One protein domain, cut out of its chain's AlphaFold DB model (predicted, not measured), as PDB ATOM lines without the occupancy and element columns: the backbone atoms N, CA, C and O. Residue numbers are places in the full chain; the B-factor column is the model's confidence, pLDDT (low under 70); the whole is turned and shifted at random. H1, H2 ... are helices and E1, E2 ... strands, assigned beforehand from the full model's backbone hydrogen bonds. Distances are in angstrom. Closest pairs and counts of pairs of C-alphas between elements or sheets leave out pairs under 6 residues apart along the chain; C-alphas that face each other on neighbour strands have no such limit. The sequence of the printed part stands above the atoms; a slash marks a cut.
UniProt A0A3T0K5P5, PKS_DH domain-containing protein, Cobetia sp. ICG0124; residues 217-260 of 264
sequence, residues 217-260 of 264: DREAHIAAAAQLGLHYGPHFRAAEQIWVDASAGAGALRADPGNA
ATOM      1  N   ASP A 217     517.363 460.538 463.932       94.31
ATOM      2  CA  ASP A 217     516.989 461.740 464.661       94.31
ATOM      3  C   ASP A 217     516.429 462.805 463.701       94.31
ATOM      4  O   ASP A 217     516.343 462.605 462.482       94.31
ATOM      5  N   ARG A 218     516.022 463.945 464.265       93.25
ATOM      6  CA  ARG A 218     515.488 465.091 463.519       93.25
ATOM      7  C   ARG A 218     516.411 465.524 462.380       93.25
ATOM      8  O   ARG A 218     515.957 465.641 461.246       93.25
ATOM      9  N   GLU A 219     517.692 465.755 462.656       95.56
ATOM     10  CA  GLU A 219     518.624 466.294 461.660       95.56
ATOM     11  C   GLU A 219     518.884 465.292 460.530       95.56
ATOM     12  O   GLU A 219     518.863 465.667 459.355       95.56
ATOM     13  N   ALA A 220     519.033 464.005 460.857       95.25
ATOM     14  CA  ALA A 220     519.160 462.946 459.864       95.25
ATOM     15  C   ALA A 220     517.900 462.827 458.989       95.25
ATOM     16  O   ALA A 220     518.009 462.671 457.769       95.25
ATOM     17  N   HIS A 221     516.705 462.951 459.578       93.94
ATOM     18  CA  HIS A 221     515.450 462.955 458.828       93.94
ATOM     19  C   HIS A 221     515.353 464.143 457.866       93.94
ATOM     20  O   HIS A 221     515.029 463.950 456.694       93.94
ATOM     21  N   ILE A 222     515.661 465.355 458.332       94.88
ATOM     22  CA  ILE A 222     515.614 466.558 457.495       94.88
ATOM     23  C   ILE A 222     516.647 466.489 456.369       94.88
ATOM     24  O   ILE A 222     516.324 466.824 455.230       94.88
ATOM     25  N   ALA A 223     517.855 465.994 456.641       96.19
ATOM     26  CA  ALA A 223     518.864 465.781 455.608       96.19
ATOM     27  C   ALA A 223     518.406 464.757 454.554       96.19
ATOM     28  O   ALA A 223     518.585 464.988 453.357       96.19
ATOM     29  N   ALA A 224     517.780 463.651 454.973       94.56
ATOM     30  CA  ALA A 224     517.226 462.654 454.058       94.56
ATOM     31  C   ALA A 224     516.052 463.210 453.232       94.56
ATOM     32  O   ALA A 224     515.978 462.977 452.028       94.56
ATOM     33  N   ALA A 225     515.162 463.989 453.851       94.62
ATOM     34  CA  ALA A 225     514.049 464.652 453.173       94.62
ATOM     35  C   ALA A 225     514.545 465.653 452.112       94.62
ATOM     36  O   ALA A 225     514.053 465.651 450.982       94.62
ATOM     37  N   ALA A 226     515.583 466.434 452.426       96.06
ATOM     38  CA  ALA A 226     516.178 467.388 451.494       96.06
ATOM     39  C   ALA A 226     516.771 466.710 450.244       96.06
ATOM     40  O   ALA A 226     516.684 467.266 449.152       96.06
ATOM     41  N   GLN A 227     517.311 465.489 450.364       96.31
ATOM     42  CA  GLN A 227     517.778 464.708 449.205       96.31
ATOM     43  C   GLN A 227     516.636 464.301 448.257       96.31
ATOM     44  O   GLN A 227     516.880 464.049 447.080       96.31
ATOM     45  N   LEU A 228     515.395 464.266 448.752       95.50
ATOM     46  CA  LEU A 228     514.179 464.013 447.972       95.50
ATOM     47  C   LEU A 228     513.504 465.311 447.489       95.50
ATOM     48  O   LEU A 228     512.405 465.261 446.940       95.50
ATOM     49  N   GLY A 229     514.138 466.469 447.702       95.19
ATOM     50  CA  GLY A 229     513.585 467.781 447.365       95.19
ATOM     51  C   GLY A 229     512.552 468.301 448.368       95.19
ATOM     52  O   GLY A 229     511.789 469.203 448.036       95.19
ATOM     53  N   LEU A 230     512.484 467.743 449.579       96.00
ATOM     54  CA  LEU A 230     511.600 468.214 450.647       96.00
ATOM     55  C   LEU A 230     512.404 469.094 451.609       96.00
ATOM     56  O   LEU A 230     513.135 468.603 452.471       96.00
ATOM     57  N   HIS A 231     512.285 470.409 451.448       95.94
ATOM     58  CA  HIS A 231     513.079 471.403 452.171       95.94
ATOM     59  C   HIS A 231     512.283 471.998 453.338       95.94
ATOM     60  O   HIS A 231     511.943 473.176 453.357       95.94
ATOM     61  N   TYR A 232     511.963 471.176 454.338       94.69
ATOM     62  CA  TYR A 232     511.160 471.623 455.480       94.69
ATOM     63  C   TYR A 232     511.833 472.766 456.255       94.69
ATOM     64  O   TYR A 232     512.980 472.642 456.688       94.69
ATOM     65  N   GLY A 233     511.117 473.862 456.481       93.38
ATOM     66  CA  GLY A 233     511.479 474.942 457.398       93.38
ATOM     67  C   GLY A 233     511.070 474.633 458.846       93.38
ATOM     68  O   GLY A 233     510.462 473.590 459.099       93.38
ATOM     69  N   PRO A 234     511.410 475.499 459.815       91.50
ATOM     70  CA  PRO A 234     511.251 475.253 461.254       91.50
ATOM     71  C   PRO A 234     509.903 474.653 461.691       91.50
ATOM     72  O   PRO A 234     509.879 473.708 462.486       91.50
ATOM     73  N   HIS A 235     508.789 475.126 461.125       91.25
ATOM     74  CA  HIS A 235     507.444 474.687 461.516       91.25
ATOM     75  C   HIS A 235     507.110 473.251 461.058       91.25
ATOM     76  O   HIS A 235     506.242 472.603 461.640       91.25
ATOM     77  N   PHE A 236     507.833 472.704 460.072       92.12
ATOM     78  CA  PHE A 236     507.615 471.355 459.523       92.12
ATOM     79  C   PHE A 236     508.657 470.325 459.970       92.12
ATOM     80  O   PHE A 236     508.684 469.203 459.474       92.12
ATOM     81  N   ARG A 237     509.498 470.666 460.952       92.06
ATOM     82  CA  ARG A 237     510.546 469.772 461.474       92.06
ATOM     83  C   ARG A 237     510.143 469.060 462.759       92.06
ATOM     84  O   ARG A 237     511.012 468.784 463.572       92.06
ATOM     85  N   ALA A 238     508.858 468.794 462.993       90.25
ATOM     86  CA  ALA A 238     508.362 468.341 464.299       90.25
ATOM     87  C   ALA A 238     508.863 466.947 464.732       90.25
ATOM     88  O   ALA A 238     508.874 466.663 465.925       90.25
ATOM     89  N   ALA A 239     509.268 466.078 463.799       90.44
ATOM     90  CA  ALA A 239     509.739 464.730 464.116       90.44
ATOM     91  C   ALA A 239     511.102 464.757 464.835       90.44
ATOM     92  O   ALA A 239     512.097 465.216 464.284       90.44
ATOM     93  N   GLU A 240     511.152 464.235 466.060       90.94
ATOM     94  CA  GLU A 240     512.363 464.133 466.884       90.94
ATOM     95  C   GLU A 240     513.117 462.829 466.664       90.94
ATOM     96  O   GLU A 240     514.344 462.811 466.592       90.94
ATOM     97  N   GLN A 241     512.367 461.734 466.628       92.69
ATOM     98  CA  GLN A 241     512.890 460.377 466.591       92.69
ATOM     99  C   GLN A 241     512.010 459.551 465.669       92.69
ATOM    100  O   GLN A 241     510.783 459.593 465.792       92.69
ATOM    101  N   ILE A 242     512.637 458.807 464.763       92.19
ATOM    102  CA  ILE A 242     511.952 457.971 463.782       92.19
ATOM    103  C   ILE A 242     512.498 456.553 463.883       92.19
ATOM    104  O   ILE A 242     513.708 456.327 463.854       92.19
ATOM    105  N   TRP A 243     511.582 455.596 463.979       92.06
ATOM    106  CA  TRP A 243     511.868 454.172 463.896       92.06
ATOM    107  C   TRP A 243     511.234 453.628 462.623       92.06
ATOM    108  O   TRP A 243     510.040 453.815 462.394       92.06
ATOM    109  N   VAL A 244     512.027 452.942 461.812       88.12
ATOM    110  CA  VAL A 244     511.609 452.312 460.564       88.12
ATOM    111  C   VAL A 244     511.505 450.812 460.801       88.12
ATOM    112  O   VAL A 244     512.469 450.168 461.218       88.12
ATOM    113  N   ASP A 245     510.336 450.237 460.536       82.56
ATOM    114  CA  ASP A 245     510.169 448.791 460.496       82.56
ATOM    115  C   ASP A 245     510.147 448.321 459.037       82.56
ATOM    116  O   ASP A 245     509.145 448.440 458.327       82.56
ATOM    117  N   ALA A 246     511.277 447.765 458.591       68.88
ATOM    118  CA  ALA A 246     511.427 447.228 457.240       68.88
ATOM    119  C   ALA A 246     510.492 446.034 456.957       68.88
ATOM    120  O   ALA A 246     510.246 445.719 455.795       68.88
ATOM    121  N   SER A 247     509.972 445.370 457.995       68.69
ATOM    122  CA  SER A 247     509.101 444.198 457.867       68.69
ATOM    123  C   SER A 247     507.608 444.543 457.852       68.69
ATOM    124  O   SER A 247     506.823 443.811 457.251       68.69
ATOM    125  N   ALA A 248     507.219 445.669 458.458       62.16
ATOM    126  CA  ALA A 248     505.820 446.085 458.577       62.16
ATOM    127  C   ALA A 248     505.402 447.187 457.586       62.16
ATOM    128  O   ALA A 248     504.217 447.508 457.505       62.16
ATOM    129  N   GLY A 249     506.349 447.803 456.862       59.50
ATOM    130  CA  GLY A 249     506.069 448.974 456.016       59.50
ATOM    131  C   GLY A 249     505.536 450.176 456.810       59.50
ATOM    132  O   GLY A 249     504.950 451.092 456.237       59.50
ATOM    133  N   ALA A 250     505.713 450.153 458.131       62.47
ATOM    134  CA  ALA A 250     505.223 451.137 459.078       62.47
ATOM    135  C   ALA A 250     506.399 451.712 459.873       62.47
ATOM    136  O   ALA A 250     507.417 451.052 460.082       62.47
ATOM    137  N   GLY A 251     506.256 452.957 460.317       72.81
ATOM    138  CA  GLY A 251     507.230 453.621 461.171       72.81
ATOM    139  C   GLY A 251     506.555 454.233 462.385       72.81
ATOM    140  O   GLY A 251     505.375 454.581 462.343       72.81
ATOM    141  N   ALA A 252     507.306 454.357 463.471       80.00
ATOM    142  CA  ALA A 252     506.898 455.151 464.619       80.00
ATOM    143  C   ALA A 252     507.655 456.476 464.579       80.00
ATOM    144  O   ALA A 252     508.837 456.504 464.230       80.00
ATOM    145  N   LEU A 253     506.987 457.565 464.950       83.69
ATOM    146  CA  LEU A 253     507.635 458.855 465.119       83.69
ATOM    147  C   LEU A 253     507.251 459.454 466.463       83.69
ATOM    148  O   LEU A 253     506.101 459.367 466.895       83.69
ATOM    149  N   ARG A 254     508.227 460.083 467.109       84.44
ATOM    150  CA  ARG A 254     507.988 460.987 468.227       84.44
ATOM    151  C   ARG A 254     508.047 462.408 467.695       84.44
ATOM    152  O   ARG A 254     509.022 462.761 467.039       84.44
ATOM    153  N   ALA A 255     507.014 463.195 467.965       81.94
ATOM    154  CA  ALA A 255     506.973 464.603 467.601       81.94
ATOM    155  C   ALA A 255     507.210 465.489 468.826       81.94
ATOM    156  O   ALA A 255     506.798 465.143 469.936       81.94
ATOM    157  N   ASP A 256     507.843 466.632 468.598       75.25
ATOM    158  CA  ASP A 256     508.004 467.697 469.579       75.25
ATOM    159  C   ASP A 256     506.669 468.439 469.771       75.25
ATOM    160  O   ASP A 256     506.187 469.087 468.831       75.25
ATOM    161  N   PRO A 257     506.047 468.377 470.963       63.78
ATOM    162  CA  PRO A 257     504.788 469.066 471.219       63.78
ATOM    163  C   PRO A 257     504.929 470.596 471.177       63.78
ATOM    164  O   PRO A 257     503.927 471.286 470.998       63.78
ATOM    165  N   GLY A 258     506.145 471.142 471.304       57.91
ATOM    166  CA  GLY A 258     506.414 472.580 471.235       57.91
ATOM    167  C   GLY A 258     506.244 473.192 469.841       57.91
ATOM    168  O   GLY A 258     506.107 474.409 469.737       57.91
ATOM    169  N   ASN A 259     506.193 472.370 468.786       52.56
ATOM    170  CA  ASN A 259     505.951 472.819 467.408       52.56
ATOM    171  C   ASN A 259     504.453 472.920 467.054       52.56
ATOM    172  O   ASN A 259     504.102 473.281 465.931       52.56
ATOM    173  N   ALA A 260     503.554 472.599 467.993       49.88
ATOM    174  CA  ALA A 260     502.126 472.821 467.828       49.88
ATOM    175  C   ALA A 260     501.826 474.316 467.998       49.88
ATOM    176  O   ALA A 260     501.623 474.814 469.106       49.88
TER     177      ALA A 260
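AT A GLANCE: This is residues 217 to 260 of the 264 residues of the protein "PKS_DH domain-containing protein" of Cobetia sp. ICG0124 (UniProt A0A3T0K5P5). One helix, H1, and a long hairpin of two strands, E1 and E2, make a corner, where the first part of H1 meets the start of E1. The hairpin's tip, residues 245 to 250, sticks out, and so do residues 224 to 229 at the far end of H1. The 44 printed residues hold H1, E1 and E2 in that order, mixed helices and strands, the sheet antiparallel. The whole is flat, 31 by 25 by 13 A, and only just compact, close to loose, with a radius of gyration of the C-alphas of 11.1 A.

HOW THE PARTS SIT: H1, residues 218 to 227, has every O i to N i+4 pair within hydrogen-bond range. Its closest C-alphas to E1, residues 239 to 245, are Arg 218 and Glu 240, 4.7 A apart. E2, residues 250 to 255, is apart from H1. E1 and E2 form an antiparallel hairpin at 165 degrees, with N 240 and O 254 at 2.8 A.

IN THESE COORDINATES: H1 begins at C-alpha 218 (515.488, 465.091, 463.519) and spans 14.5 A. E1 spans 16.4 A; E2 spans 16.0 A, ending at C-alpha 255 (506.973, 464.603, 467.601).

THE WHOLE: The printed part has no cut. The link from H1 to E1 is long, 11 residues. pLDDT is under 70 at residues 246 to 250 and 257 to 260.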